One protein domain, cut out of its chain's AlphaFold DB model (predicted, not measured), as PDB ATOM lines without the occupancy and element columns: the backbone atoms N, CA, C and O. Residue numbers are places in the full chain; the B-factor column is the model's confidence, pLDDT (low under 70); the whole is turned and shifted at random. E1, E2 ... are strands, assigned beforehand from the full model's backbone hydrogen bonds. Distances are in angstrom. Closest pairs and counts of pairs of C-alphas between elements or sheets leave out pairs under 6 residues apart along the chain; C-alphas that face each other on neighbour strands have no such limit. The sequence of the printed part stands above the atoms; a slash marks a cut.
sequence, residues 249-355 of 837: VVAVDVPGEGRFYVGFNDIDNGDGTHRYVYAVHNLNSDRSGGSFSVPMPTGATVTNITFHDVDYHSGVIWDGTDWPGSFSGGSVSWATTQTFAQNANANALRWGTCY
ATOM      1  N   VAL A 249       8.356  26.683   8.437       86.25
ATOM      2  CA  VAL A 249       8.447  26.394   6.995       86.25
ATOM      3  C   VAL A 249       7.044  26.298   6.413       86.25
ATOM      4  O   VAL A 249       6.196  25.593   6.953       86.25
ATOM      5  N   VAL A 250       6.794  26.993   5.301       87.38
ATOM      6  CA  VAL A 250       5.497  26.964   4.605       87.38
ATOM      7  C   VAL A 250       5.670  26.674   3.123       87.38
ATOM      8  O   VAL A 250       6.640  27.114   2.502       87.38
ATOM      9  N   ALA A 251       4.697  25.982   2.535       90.62
ATOM     10  CA  ALA A 251       4.570  25.884   1.086       90.62
ATOM     11  C   ALA A 251       3.947  27.171   0.516       90.62
ATOM     12  O   ALA A 251       2.992  27.717   1.071       90.62
ATOM     13  N   VAL A 252       4.476  27.643  -0.610       90.69
ATOM     14  CA  VAL A 252       3.986  28.806  -1.355       90.69
ATOM     15  C   VAL A 252       3.755  28.387  -2.801       90.69
ATOM     16  O   VAL A 252       4.694  28.258  -3.587       90.69
ATOM     17  N   ASP A 253       2.488  28.184  -3.145       92.88
ATOM     18  CA  ASP A 253       2.078  27.770  -4.484       92.88
ATOM     19  C   ASP A 253       1.880  28.978  -5.400       92.88
ATOM     20  O   ASP A 253       1.198  29.951  -5.062       92.88
ATOM     21  N   VAL A 254       2.451  28.905  -6.602       93.19
ATOM     22  CA  VAL A 254       2.147  29.844  -7.678       93.19
ATOM     23  C   VAL A 254       0.891  29.338  -8.395       93.19
ATOM     24  O   VAL A 254       0.900  28.229  -8.926       93.19
ATOM     25  N   PRO A 255      -0.206  30.118  -8.451       88.50
ATOM     26  CA  PRO A 255      -1.462  29.644  -9.029       88.50
ATOM     27  C   PRO A 255      -1.315  29.129 -10.467       88.50
ATOM     28  O   PRO A 255      -0.886  29.867 -11.356       88.50
ATOM     29  N   GLY A 256      -1.722  27.875 -10.694       88.62
ATOM     30  CA  GLY A 256      -1.626  27.209 -11.999       88.62
ATOM     31  C   GLY A 256      -0.194  26.886 -12.435       88.62
ATOM     32  O   GLY A 256       0.048  26.715 -13.629       88.62
ATOM     33  N   GLU A 257       0.742  26.861 -11.491       93.62
ATOM     34  CA  GLU A 257       2.166  26.641 -11.712       93.62
ATOM     35  C   GLU A 257       2.758  25.849 -10.526       93.62
ATOM     36  O   GLU A 257       2.051  25.044  -9.922       93.62
ATOM     37  N   GLY A 258       4.044  26.003 -10.226       95.38
ATOM     38  CA  GLY A 258       4.764  25.191  -9.257       95.38
ATOM     39  C   GLY A 258       4.768  25.751  -7.834       95.38
ATOM     40  O   GLY A 258       4.175  26.787  -7.525       95.38
ATOM     41  N   ARG A 259       5.497  25.048  -6.970       97.50
ATOM     42  CA  ARG A 259       5.595  25.252  -5.527       97.50
ATOM     43  C   ARG A 259       6.985  25.714  -5.114       97.50
ATOM     44  O   ARG A 259       8.001  25.192  -5.577       97.50
ATOM     45  N   PHE A 260       7.006  26.635  -4.161       98.50
ATOM     46  CA  PHE A 260       8.161  26.944  -3.329       98.50
ATOM     47  C   PHE A 260       7.905  26.470  -1.897       98.50
ATOM     48  O   PHE A 260       6.762  26.335  -1.474       98.50
ATOM     49  N   TYR A 261       8.972  26.282  -1.137       97.75
ATOM     50  CA  TYR A 261       8.949  26.215   0.316       97.75
ATOM     51  C   TYR A 261       9.768  27.379   0.851       97.75
ATOM     52  O   TYR A 261      10.862  27.645   0.350       97.75
ATOM     53  N   VAL A 262       9.246  28.081   1.852       97.44
ATOM     54  CA  VAL A 262       9.970  29.172   2.503       97.44
ATOM     55  C   VAL A 262      10.094  28.893   3.986       97.44
ATOM     56  O   VAL A 262       9.086  28.767   4.675       97.44
ATOM     57  N   GLY A 263      11.338  28.784   4.444       94.94
ATOM     58  CA  GLY A 263      11.705  28.684   5.844       94.94
ATOM     59  C   GLY A 263      12.049  30.047   6.440       94.94
ATOM     60  O   GLY A 263      12.595  30.903   5.738       94.94
ATOM     61  N   PHE A 264      11.756  30.240   7.723       94.56
ATOM     62  CA  PHE A 264      12.055  31.444   8.491       94.56
ATOM     63  C   PHE A 264      12.584  31.089   9.881       94.56
ATOM     64  O   PHE A 264      11.982  30.271  10.578       94.56
ATOM     65  N   ASN A 265      13.670  31.752  10.284       92.12
ATOM     66  CA  ASN A 265      14.214  31.692  11.637       92.12
ATOM     67  C   ASN A 265      14.483  33.101  12.185       92.12
ATOM     68  O   ASN A 265      14.979  33.974  11.462       92.12
ATOM     69  N   ASP A 266      14.189  33.292  13.467       89.81
ATOM     70  CA  ASP A 266      14.436  34.516  14.228       89.81
ATOM     71  C   ASP A 266      15.444  34.223  15.343       89.81
ATOM     72  O   ASP A 266      15.162  33.472  16.275       89.81
ATOM     73  N   ILE A 267      16.640  34.799  15.227       88.56
ATOM     74  CA  ILE A 267      17.766  34.510  16.113       88.56
ATOM     75  C   ILE A 267      18.101  35.764  16.922       88.56
ATOM     76  O   ILE A 267      18.633  36.731  16.375       88.56
ATOM     77  N   ASP A 268      17.844  35.732  18.228       89.38
ATOM     78  CA  ASP A 268      18.243  36.797  19.157       89.38
ATOM     79  C   ASP A 268      19.777  36.848  19.298       89.38
ATOM     80  O   ASP A 268      20.423  35.847  19.622       89.38
ATOM     81  N   ASN A 269      20.376  38.019  19.061       89.94
ATOM     82  CA  ASN A 269      21.818  38.220  19.225       89.94
ATOM     83  C   ASN A 269      22.214  38.547  20.680       89.94
ATOM     84  O   ASN A 269      23.404  38.649  20.986       89.94
ATOM     85  N   GLY A 270      21.243  38.740  21.580       88.50
ATOM     86  CA  GLY A 270      21.454  39.073  22.990       88.50
ATOM     87  C   GLY A 270      21.870  40.527  23.243       88.50
ATOM     88  O   GLY A 270      22.220  40.885  24.368       88.50
ATOM     89  N   ASP A 271      21.844  41.375  22.213       89.38
ATOM     90  CA  ASP A 271      22.238  42.789  22.262       89.38
ATOM     91  C   ASP A 271      21.088  43.756  21.924       89.38
ATOM     92  O   ASP A 271      21.306  44.954  21.731       89.38
ATOM     93  N   GLY A 272      19.854  43.241  21.887       78.62
ATOM     94  CA  GLY A 272      18.663  43.985  21.477       78.62
ATOM     95  C   GLY A 272      18.451  44.025  19.961       78.62
ATOM     96  O   GLY A 272      17.538  44.710  19.501       78.62
ATOM     97  N   THR A 273      19.267  43.306  19.186       90.62
ATOM     98  CA  THR A 273      19.035  43.051  17.764       90.62
ATOM     99  C   THR A 273      18.785  41.572  17.502       90.62
ATOM    100  O   THR A 273      19.255  40.697  18.223       90.62
ATOM    101  N   HIS A 274      18.076  41.301  16.416       91.06
ATOM    102  CA  HIS A 274      17.746  39.965  15.951       91.06
ATOM    103  C   HIS A 274      18.319  39.754  14.555       91.06
ATOM    104  O   HIS A 274      18.353  40.678  13.734       91.06
ATOM    105  N   ARG A 275      18.789  38.540  14.269       95.25
ATOM    106  CA  ARG A 275      19.146  38.094  12.924       95.25
ATOM    107  C   ARG A 275      17.988  37.286  12.349       95.25
ATOM    108  O   ARG A 275      17.722  36.175  12.794       95.25
ATOM    109  N   TYR A 276      17.365  37.833  11.314       95.25
ATOM    110  CA  TYR A 276      16.276  37.196  10.585       95.25
ATOM    111  C   TYR A 276      16.842  36.429   9.395       95.25
ATOM    112  O   TYR A 276      17.558  37.011   8.574       95.25
ATOM    113  N   VAL A 277      16.525  35.140   9.301       97.62
ATOM    114  CA  VAL A 277      17.016  34.231   8.258       97.62
ATOM    115  C   VAL A 277      15.829  33.676   7.481       97.62
ATOM    116  O   VAL A 277      14.876  33.184   8.076       97.62
ATOM    117  N   TYR A 278      15.903  33.723   6.154       98.19
ATOM    118  CA  TYR A 278      14.908  33.158   5.248       98.19
ATOM    119  C   TYR A 278      15.591  32.208   4.268       98.19
ATOM    120  O   TYR A 278      16.551  32.612   3.619       98.19
ATOM    121  N   ALA A 279      15.079  30.991   4.107       98.44
ATOM    122  CA  ALA A 279      15.523  30.056   3.070       98.44
ATOM    123  C   ALA A 279      14.364  29.797   2.104       98.44
ATOM    124  O   ALA A 279      13.285  29.401   2.532       98.44
ATOM    125  N   VAL A 280      14.553  30.045   0.808       98.69
ATOM    126  CA  VAL A 280      13.517  29.877  -0.221       98.69
ATOM    127  C   VAL A 280      13.940  28.740  -1.140       98.69
ATOM    128  O   VAL A 280      14.793  28.928  -2.004       98.69
ATOM    129  N   HIS A 281      13.331  27.569  -0.972       98.75
ATOM    130  CA  HIS A 281      13.509  26.412  -1.840       98.75
ATOM    131  C   HIS A 281      12.457  26.416  -2.949       98.75
ATOM    132  O   HIS A 281      11.258  26.437  -2.683       98.75
ATOM    133  N   ASN A 282      12.880  26.384  -4.207       98.69
ATOM    134  CA  ASN A 282      11.972  26.170  -5.327       98.69
ATOM    135  C   ASN A 282      11.884  24.671  -5.597       98.69
ATOM    136  O   ASN A 282      12.851  24.098  -6.095       98.69
ATOM    137  N   LEU A 283      10.742  24.046  -5.306       98.44
ATOM    138  CA  LEU A 283      10.552  22.635  -5.620       98.44
ATOM    139  C   LEU A 283      10.503  22.478  -7.147       98.44
ATOM    140  O   LEU A 283      11.416  21.916  -7.749       98.44
ATOM    141  N   ASN A 284       9.484  23.041  -7.798       97.94
ATOM    142  CA  ASN A 284       9.201  22.739  -9.205       97.94
ATOM    143  C   ASN A 284       8.696  23.926 -10.051       97.94
ATOM    144  O   ASN A 284       8.381  23.732 -11.222       97.94
ATOM    145  N   SER A 285       8.661  25.157  -9.527       97.88
ATOM    146  CA  SER A 285       8.243  26.339 -10.292       97.88
ATOM    147  C   SER A 285       9.217  26.647 -11.435       97.88
ATOM    148  O   SER A 285      10.346  27.113 -11.233       97.88
ATOM    149  N   ASP A 286       8.750  26.464 -12.670       97.31
ATOM    150  CA  ASP A 286       9.430  26.899 -13.885       97.31
ATOM    151  C   ASP A 286       9.470  28.430 -13.985       97.31
ATOM    152  O   ASP A 286      10.435  28.988 -14.520       97.31
ATOM    153  N   ARG A 287       8.475  29.126 -13.412       97.81
ATOM    154  CA  ARG A 287       8.447  30.596 -13.319       97.81
ATOM    155  C   ARG A 287       9.649  31.162 -12.565       97.81
ATOM    156  O   ARG A 287      10.069  32.267 -12.914       97.81
ATOM    157  N   SER A 288      10.238  30.384 -11.648       98.38
ATOM    158  CA  SER A 288      11.437  30.717 -10.862       98.38
ATOM    159  C   SER A 288      11.284  31.984  -9.999       98.38
ATOM    160  O   SER A 288      10.463  32.862 -10.271       98.38
ATOM    161  N   GLY A 289      12.103  32.122  -8.955       98.25
ATOM    162  CA  GLY A 289      12.166  33.351  -8.151       98.25
ATOM    163  C   GLY A 289      13.124  34.382  -8.757       98.25
ATOM    164  O   GLY A 289      14.219  34.029  -9.183       98.25
ATOM    165  N   GLY A 290      12.726  35.653  -8.808       98.25
ATOM    166  CA  GLY A 290      13.526  36.766  -9.343       98.25
ATOM    167  C   GLY A 290      13.844  37.877  -8.336       98.25
ATOM    168  O   GLY A 290      14.740  38.685  -8.581       98.25
ATOM    169  N   SER A 291      13.127  37.933  -7.213       98.56
ATOM    170  CA  SER A 291      13.414  38.859  -6.112       98.56
ATOM    171  C   SER A 291      12.816  38.377  -4.797       98.56
ATOM    172  O   SER A 291      11.758  37.754  -4.806       98.56
ATOM    173  N   PHE A 292      13.418  38.750  -3.674       98.56
ATOM    174  CA  PHE A 292      12.870  38.549  -2.335       98.56
ATOM    175  C   PHE A 292      12.896  39.882  -1.582       98.56
ATOM    176  O   PHE A 292      13.906  40.587  -1.617       98.56
ATOM    177  N   SER A 293      11.782  40.265  -0.959       97.62
ATOM    178  CA  SER A 293      11.637  41.561  -0.289       97.62
ATOM    179  C   SER A 293      10.939  41.409   1.055       97.62
ATOM    180  O   SER A 293       9.885  40.780   1.130       97.62
ATOM    181  N   VAL A 294      11.523  41.999   2.097       95.94
ATOM    182  CA  VAL A 294      11.058  41.946   3.484       95.94
ATOM    183  C   VAL A 294      10.796  43.379   3.967       95.94
ATOM    184  O   VAL A 294      11.741  44.171   4.057       95.94
ATOM    185  N   PRO A 295       9.541  43.767   4.253       92.38
ATOM    186  CA  PRO A 295       9.223  45.110   4.723       92.38
ATOM    187  C   PRO A 295       9.701  45.328   6.162       92.38
ATOM    188  O   PRO A 295       9.615  44.429   6.994       92.38
ATOM    189  N   MET A 296      10.157  46.544   6.467       88.81
ATOM    190  CA  MET A 296      10.634  46.938   7.796       88.81
ATOM    191  C   MET A 296       9.831  48.119   8.354       88.81
ATOM    192  O   MET A 296       9.443  49.014   7.591       88.81
ATOM    193  N   PRO A 297       9.627  48.188   9.681       79.88
ATOM    194  CA  PRO A 297       9.026  49.346  10.327       79.88
ATOM    195  C   PRO A 297       9.811  50.643  10.086       79.88
ATOM    196  O   PRO A 297      11.029  50.653   9.891       79.88
ATOM    197  N   THR A 298       9.109  51.777  10.143       83.50
ATOM    198  CA  THR A 298       9.764  53.092  10.072       83.50
ATOM    199  C   THR A 298      10.698  53.271  11.268       83.50
ATOM    200  O   THR A 298      10.250  53.195  12.408       83.50
ATOM    201  N   GLY A 299      11.968  53.578  11.006       82.44
ATOM    202  CA  GLY A 299      12.979  53.785  12.046       82.44
ATOM    203  C   GLY A 299      13.806  52.547  12.391       82.44
ATOM    204  O   GLY A 299      14.727  52.687  13.186       82.44
ATOM    205  N   ALA A 300      13.529  51.392  11.773       86.06
ATOM    206  CA  ALA A 300      14.351  50.197  11.927       86.06
ATOM    207  C   ALA A 300      15.792  50.441  11.446       86.06
ATOM    208  O   ALA A 300      16.028  50.976  10.355       86.06
ATOM    209  N   THR A 301      16.753  50.002  12.249       93.44
ATOM    210  CA  THR A 301      18.160  49.881  11.883       93.44
ATOM    211  C   THR A 301      18.369  48.507  11.262       93.44
ATOM    212  O   THR A 301      18.028  47.494  11.864       93.44
ATOM    213  N   VAL A 302      18.936  48.461  10.055       96.12
ATOM    214  CA  VAL A 302      19.245  47.209   9.349       96.12
ATOM    215  C   VAL A 302      20.731  47.151   9.023       96.12
ATOM    216  O   VAL A 302      21.288  48.096   8.460       96.12
ATOM    217  N   THR A 303      21.368  46.029   9.344       98.00
ATOM    218  CA  THR A 303      22.781  45.743   9.054       98.00
ATOM    219  C   THR A 303      22.954  44.292   8.589       98.00
ATOM    220  O   THR A 303      21.992  43.531   8.541       98.00
ATOM    221  N   ASN A 304      24.180  43.911   8.208       97.62
ATOM    222  CA  ASN A 304      24.559  42.527   7.885       97.62
ATOM    223  C   ASN A 304      23.633  41.831   6.874       97.62
ATOM    224  O   ASN A 304      23.235  40.692   7.078       97.62
ATOM    225  N   ILE A 305      23.277  42.523   5.790       98.50
ATOM    226  CA  ILE A 305      22.439  41.961   4.728       98.50
ATOM    227  C   ILE A 305      23.279  40.953   3.931       98.50
ATOM    228  O   ILE A 305      24.230  41.351   3.257       98.50
ATOM    229  N   THR A 306      22.943  39.665   4.007       98.31
ATOM    230  CA  THR A 306      23.666  38.571   3.338       98.31
ATOM    231  C   THR A 306      22.775  37.802   2.369       98.31
ATOM    232  O   THR A 306      21.546  37.869   2.425       98.31
ATOM    233  N   PHE A 307      23.422  37.082   1.459       98.50
ATOM    234  CA  PHE A 307      22.817  36.215   0.457       98.50
ATOM    235  C   PHE A 307      23.697  34.973   0.300       98.50
ATOM    236  O   PHE A 307      24.919  35.089   0.396       98.50
ATOM    237  N   HIS A 308      23.077  33.819   0.079       98.38
ATOM    238  CA  HIS A 308      23.746  32.570  -0.261       98.38
ATOM    239  C   HIS A 308      22.906  31.798  -1.283       98.38
ATOM    240  O   HIS A 308      21.697  31.631  -1.105       98.38
ATOM    241  N   ASP A 309      23.552  31.284  -2.321       97.31
ATOM    242  CA  ASP A 309      23.002  30.353  -3.297       97.31
ATOM    243  C   ASP A 309      23.965  29.189  -3.562       97.31
ATOM    244  O   ASP A 309      25.044  29.091  -2.983       97.31
ATOM    245  N   VAL A 310      23.528  28.252  -4.403       96.12
ATOM    246  CA  VAL A 310      24.316  27.083  -4.793       96.12
ATOM    247  C   VAL A 310      25.008  27.323  -6.136       96.12
ATOM    248  O   VAL A 310      24.391  27.792  -7.093       96.12
ATOM    249  N   ASP A 311      26.266  26.901  -6.250       94.88
ATOM    250  CA  ASP A 311      27.035  27.037  -7.487       94.88
ATOM    251  C   ASP A 311      26.470  26.191  -8.638       94.88
ATOM    252  O   ASP A 311      26.237  24.981  -8.511       94.88
ATOM    253  N   TYR A 312      26.331  26.802  -9.817       96.19
ATOM    254  CA  TYR A 312      26.123  26.073 -11.069       96.19
ATOM    255  C   TYR A 312      27.462  25.594 -11.638       96.19
ATOM    256  O   TYR A 312      28.429  26.346 -11.740       96.19
ATOM    257  N   HIS A 313      27.523  24.333 -12.068       97.06
ATOM    258  CA  HIS A 313      28.777  23.714 -12.495       97.06
ATOM    259  C   HIS A 313      28.645  22.909 -13.790       97.06
ATOM    260  O   HIS A 313      27.564  22.643 -14.319       97.06
ATOM    261  N   SER A 314      29.804  22.482 -14.303       96.31
ATOM    262  CA  SER A 314      29.928  21.564 -15.446       96.31
ATOM    263  C   SER A 314      29.319  22.069 -16.764       96.31
ATOM    264  O   SER A 314      29.129  21.271 -17.675       96.31
ATOM    265  N   GLY A 315      29.096  23.381 -16.904       92.88
ATOM    266  CA  GLY A 315      28.613  24.001 -18.144       92.88
ATOM    267  C   GLY A 315      27.093  24.160 -18.236       92.88
ATOM    268  O   GLY A 315      26.566  24.247 -19.344       92.88
ATOM    269  N   VAL A 316      26.385  24.181 -17.100       93.62
ATOM    270  CA  VAL A 316      25.003  24.695 -17.029       93.62
ATOM    271  C   VAL A 316      24.980  26.145 -17.528       93.62
ATOM    272  O   VAL A 316      25.907  26.905 -17.261       93.62
ATOM    273  N   ILE A 317      23.951  26.518 -18.296       95.06
ATOM    274  CA  ILE A 317      23.904  27.823 -18.992       95.06
ATOM    275  C   ILE A 317      23.493  28.995 -18.098       95.06
ATOM    276  O   ILE A 317      23.551  30.144 -18.538       95.06
ATOM    277  N   TRP A 318      22.994  28.700 -16.900       95.38
ATOM    278  CA  TRP A 318      22.551  29.705 -15.949       95.38
ATOM    279  C   TRP A 318      23.743  30.450 -15.351       95.38
ATOM    280  O   TRP A 318      24.775  29.869 -15.028       95.38
ATOM    281  N   ASP A 319      23.576  31.759 -15.247       93.81
ATOM    282  CA  ASP A 319      24.488  32.686 -14.601       93.81
ATOM    283  C   ASP A 319      24.397  32.503 -13.077       93.81
ATOM    284  O   ASP A 319      23.297  32.352 -12.550       93.81
ATOM    285  N   GLY A 320      25.542  32.498 -12.391       93.94
ATOM    286  CA  GLY A 320      25.645  32.362 -10.932       93.94
ATOM    287  C   GLY A 320      25.971  33.674 -10.212       93.94
ATOM    288  O   GLY A 320      26.586  33.648  -9.162       93.94
ATOM    289  N   THR A 321      25.674  34.837 -10.801       97.19
ATOM    290  CA  THR A 321      25.933  36.136 -10.162       97.19
ATOM    291  C   THR A 321      24.982  36.346  -8.986       97.19
ATOM    292  O   THR A 321      23.763  36.409  -9.177       97.19
ATOM    293  N   ASP A 322      25.543  36.522  -7.793       97.25
ATOM    294  CA  ASP A 322      24.824  36.756  -6.541       97.25
ATOM    295  C   ASP A 322      23.829  37.922  -6.601       97.25
ATOM    296  O   ASP A 322      24.019  38.926  -7.304       97.25
ATOM    297  N   TRP A 323      22.772  37.825  -5.791       97.94
ATOM    298  CA  TRP A 323      21.802  38.904  -5.647       97.94
ATOM    299  C   TRP A 323      22.312  39.949  -4.652       97.94
ATOM    300  O   TRP A 323      22.489  39.637  -3.471       97.94
ATOM    301  N   PRO A 324      22.493  41.216  -5.063       97.62
ATOM    302  CA  PRO A 324      22.880  42.256  -4.125       97.62
ATOM    303  C   PRO A 324      21.740  42.526  -3.137       97.62
ATOM    304  O   PRO A 324      20.610  42.814  -3.535       97.62
ATOM    305  N   GLY A 325      22.058  42.473  -1.845       97.69
ATOM    306  CA  GLY A 325      21.155  42.886  -0.775       97.69
ATOM    307  C   GLY A 325      21.191  44.397  -0.546       97.69
ATOM    308  O   GLY A 325      22.252  45.022  -0.574       97.69
ATOM    309  N   SER A 326      20.032  45.011  -0.302       97.44
ATOM    310  CA  SER A 326      19.935  46.442   0.014       97.44
ATOM    311  C   SER A 326      18.783  46.746   0.968       97.44
ATOM    312  O   SER A 326      17.776  46.046   0.966       97.44
ATOM    313  N   PHE A 327      18.912  47.817   1.758       97.62
ATOM    314  CA  PHE A 327      17.822  48.367   2.564       97.62
ATOM    315  C   PHE A 327      17.448  49.756   2.043       97.62
ATOM    316  O   PHE A 327      18.205  50.717   2.188       97.62
ATOM    317  N   SER A 328      16.297  49.861   1.380       93.94
ATOM    318  CA  SER A 328      15.791  51.126   0.839       93.94
ATOM    319  C   SER A 328      14.269  51.088   0.708       93.94
ATOM    320  O   SER A 328      13.672  50.018   0.661       93.94
ATOM    321  N   GLY A 329      13.612  52.253   0.709       88.38
ATOM    322  CA  GLY A 329      12.155  52.323   0.537       88.38
ATOM    323  C   GLY A 329      11.334  51.621   1.630       88.38
ATOM    324  O   GLY A 329      10.168  51.330   1.396       88.38
ATOM    325  N   GLY A 330      11.923  51.354   2.803       90.31
ATOM    326  CA  GLY A 330      11.265  50.636   3.901       90.31
ATOM    327  C   GLY A 330      11.281  49.112   3.756       90.31
ATOM    328  O   GLY A 330      10.450  48.441   4.358       90.31
ATOM    329  N   SER A 331      12.178  48.534   2.954       94.81
ATOM    330  CA  SER A 331      12.301  47.076   2.825       94.81
ATOM    331  C   SER A 331      13.746  46.636   2.613       94.81
ATOM    332  O   SER A 331      14.527  47.328   1.954       94.81
ATOM    333  N   VAL A 332      14.095  45.474   3.161       98.25
ATOM    334  CA  VAL A 332      15.319  44.742   2.813       98.25
ATOM    335  C   VAL A 332      15.010  43.917   1.572       98.25
ATOM    336  O   VAL A 332      14.002  43.220   1.542       98.25
ATOM    337  N   SER A 333      15.792  44.055   0.503       98.12
ATOM    338  CA  SER A 333      15.492  43.409  -0.779       98.12
ATOM    339  C   SER A 333      16.733  42.869  -1.477       98.12
ATOM    340  O   SER A 333      17.784  43.514  -1.473       98.12
ATOM    341  N   TRP A 334      16.543  41.733  -2.144       98.62
ATOM    342  CA  TRP A 334      17.483  41.072  -3.044       98.62
ATOM    343  C   TRP A 334      16.780  40.792  -4.368       98.62
ATOM    344  O   TRP A 334      15.589  40.469  -4.388       98.62
ATOM    345  N   ALA A 335      17.494  40.901  -5.481       98.06
ATOM    346  CA  ALA A 335      16.947  40.578  -6.791       98.06
ATOM    347  C   ALA A 335      18.041  40.157  -7.764       98.06
ATOM    348  O   ALA A 335      19.196  40.572  -7.631       98.06
ATOM    349  N   THR A 336      17.645  39.413  -8.797       97.31
ATOM    350  CA  THR A 336      18.504  39.155  -9.956       97.31
ATOM    351  C   THR A 336      19.042  40.474 -10.511       97.31
ATOM    352  O   THR A 336      18.278  41.425 -10.704       97.31
ATOM    353  N   THR A 337      20.329  40.525 -10.852       94.81
ATOM    354  CA  THR A 337      20.972  41.728 -11.416       94.81
ATOM    355  C   THR A 337      20.420  42.130 -12.790       94.81
ATOM    356  O   THR A 337      20.591  43.269 -13.227       94.81
ATOM    357  N   GLN A 338      19.744  41.206 -13.479       97.00
ATOM    358  CA  GLN A 338      19.142  41.396 -14.794       97.00
ATOM    359  C   GLN A 338      17.745  40.773 -14.828       97.00
ATOM    360  O   GLN A 338      17.538  39.674 -14.329       97.00
ATOM    361  N   THR A 339      16.792  41.450 -15.466       96.19
ATOM    362  CA  THR A 339      15.437  40.917 -15.697       96.19
ATOM    363  C   THR A 339      15.444  39.777 -16.723       96.19
ATOM    364  O   THR A 339      16.341  39.701 -17.565       96.19
ATOM    365  N   PHE A 340      14.383  38.962 -16.754       97.25
ATOM    366  CA  PHE A 340      14.223  37.899 -17.760       97.25
ATOM    367  C   PHE A 340      14.348  38.407 -19.207       97.25
ATOM    368  O   PHE A 340      14.927  37.737 -20.056       97.25
ATOM    369  N   ALA A 341      13.844  39.614 -19.494       97.56
ATOM    370  CA  ALA A 341      13.936  40.218 -20.824       97.56
ATOM    371  C   ALA A 341      15.370  40.626 -21.211       97.56
ATOM    372  O   ALA A 341      15.684  40.703 -22.397       97.56
ATOM    373  N   GLN A 342      16.229  40.907 -20.227       97.81
ATOM    374  CA  GLN A 342      17.633  41.262 -20.446       97.81
ATOM    375  C   GLN A 342      18.518  40.017 -20.534       97.81
ATOM    376  O   GLN A 342      19.404  39.960 -21.383       97.81
ATOM    377  N   ASN A 343      18.277  39.035 -19.666       97.81
ATOM    378  CA  ASN A 343      19.007  37.776 -19.638       97.81
ATOM    379  C   ASN A 343      18.111  36.664 -19.075       97.81
ATOM    380  O   ASN A 343      17.932  36.554 -17.866       97.81
ATOM    381  N   ALA A 344      17.584  35.798 -19.942       97.44
ATOM    382  CA  ALA A 344      16.759  34.660 -19.527       97.44
ATOM    383  C   ALA A 344      17.523  33.635 -18.663       97.44
ATOM    384  O   ALA A 344      16.896  32.850 -17.945       97.44
ATOM    385  N   ASN A 345      18.859  33.674 -18.708       97.44
ATOM    386  CA  ASN A 345      19.764  32.825 -17.948       97.44
ATOM    387  C   ASN A 345      20.311  33.509 -16.692       97.44
ATOM    388  O   ASN A 345      21.182  32.925 -16.064       97.44
ATOM    389  N   ALA A 346      19.832  34.700 -16.307       97.50
ATOM    390  CA  ALA A 346      20.239  35.306 -15.039       97.50
ATOM    391  C   ALA A 346      19.985  34.345 -13.866       97.50
ATOM    392  O   ALA A 346      19.171  33.414 -13.990       97.50
ATOM    393  N   ASN A 347      20.663  34.610 -12.748       97.00
ATOM    394  CA  ASN A 347      20.660  33.801 -11.533       97.00
ATOM    395  C   ASN A 347      19.301  33.786 -10.804       97.00
ATOM    396  O   ASN A 347      19.181  34.203  -9.662       97.00
ATOM    397  N   ALA A 348      18.225  33.395 -11.472       98.00
ATOM    398  CA  ALA A 348      16.928  33.212 -10.845       98.00
ATOM    399  C   ALA A 348      16.947  31.968  -9.951       98.00
ATOM    400  O   ALA A 348      17.619  30.999 -10.286       98.00
ATOM    401  N   LEU A 349      16.147  31.955  -8.885       98.44
ATOM    402  CA  LEU A 349      15.936  30.781  -8.036       98.44
ATOM    403  C   LEU A 349      15.226  29.678  -8.847       98.44
ATOM    404  O   LEU A 349      13.996  29.691  -8.990       98.44
ATOM    405  N   ARG A 350      16.014  28.778  -9.449       97.75
ATOM    406  CA  ARG A 350      15.564  27.689 -10.334       97.75
ATOM    407  C   ARG A 350      15.022  26.504  -9.543       97.75
ATOM    408  O   ARG A 350      15.233  26.392  -8.345       97.75
ATOM    409  N   TRP A 351      14.308  25.611 -10.222       97.75
ATOM    410  CA  TRP A 351      13.766  24.407  -9.593       97.75
ATOM    411  C   TRP A 351      14.869  23.567  -8.932       97.75
ATOM    412  O   TRP A 351      16.015  23.538  -9.389       97.75
ATOM    413  N   GLY A 352      14.536  22.894  -7.837       97.38
ATOM    414  CA  GLY A 352      15.462  22.146  -6.996       97.38
ATOM    415  C   GLY A 352      16.622  22.969  -6.417       97.38
ATOM    416  O   GLY A 352      17.619  22.365  -6.027       97.38
ATOM    417  N   THR A 353      16.587  24.307  -6.434       98.31
ATOM    418  CA  THR A 353      17.579  25.130  -5.723       98.31
ATOM    419  C   THR A 353      16.969  25.847  -4.520       98.31
ATOM    420  O   THR A 353      15.748  25.973  -4.415       98.31
ATOM    421  N   CYS A 354      17.803  26.252  -3.563       98.69
ATOM    422  CA  CYS A 354      17.411  26.994  -2.369       98.69
ATOM    423  C   CYS A 354      18.342  28.182  -2.152       98.69
ATOM    424  O   CYS A 354      19.556  27.993  -2.092       98.69
ATOM    425  N   TYR A 355      17.776  29.387  -2.037       98.69
ATOM    426  CA  TYR A 355      18.535  30.613  -1.752       98.69
ATOM    427  C   TYR A 355      18.233  31.087  -0.337       98.69
ATOM    428  O   TYR A 355      17.073  31.099   0.082       98.69
TER     429      TYR A 355
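What this domain is: This is residues 249 to 355 of the 837 residues of the protein "MAM domain-containing protein" of Planctomycetes bacterium (UniProt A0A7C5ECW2). Two small antiparallel sheets, a twisted one of four strands and a smaller one of three, stand only partly face to face, and E5 runs along one side between E6 of the smaller sheet and E8 of the larger. Long loops make up much of the rest. The printed part has 107 residues with eight named strands, E1 to E8 in order along the chain, and no named helix; the sheet orders are E1 E2 E3 E8 and E4 E7 E6, both antiparallel. The class is all strand, though under half of the residues, 50 of 107, are in named elements. The whole is compact, with a radius of gyration of the C-alphas of 15.0 A, and elongated in outline, spanning 44 by 27 by 26 A.

How they stand to each other: E1, residues 249 to 253, and E2, residues 259 to 268, form a hairpin, with N 252 and O 260 2.8 A apart, within hydrogen-bond range. E2 and E3, residues 274 to 282, form another at 166 degrees, with N 263 and O 279 at 2.8 A. E1, E2 and E3 are a meander, each strand the antiparallel neighbour of the one before. E8, residues 353 to 355, is an edge strand antiparallel to E3, with N 280 and O 355 at 2.8 A. From edge to edge of this sheet the strands' lines turn by 62 degrees. E4, residues 289 to 295, is antiparallel to E7, residues 331 to 335, at 171 degrees, with N 294 and O 332 at 2.8 A. E6, residues 325 to 328, forms a hairpin with E7, with N 333 and O 326 at 2.8 A. The closest C-alphas of E3 and E4, Asn 282 and Gly 289, are 7.7 A apart. E5, residues 302 to 308, pairs with no named strand; its closest C-alpha to E6 is Ile 305, 5.7 A from that of Gly 325, and to E8 His 308, 5.8 A from that of Tyr 355. E3 and E5 are near each other. E2 and E7 are apart.

Where its parts are: E1 begins at C-alpha 249, (8.447, 26.394, 6.995). E2 measures 30.0 A from first to last C-alpha, E3 26.0 A, E4 17.7 A and E5 18.1 A. E2 ends at C-alpha 268, (18.243, 36.797, 19.157), and E8 at C-alpha 355, (18.535, 30.613, -1.752).

The domain as a whole: The C-alphas farthest apart, Gly 299 and Ser 314, are 45.6 A apart. The long links are E5 to E6, 16 residues, and E7 to E8, 17 residues. The printed part has no cut, and no printed residue is under 70 in pLDDT.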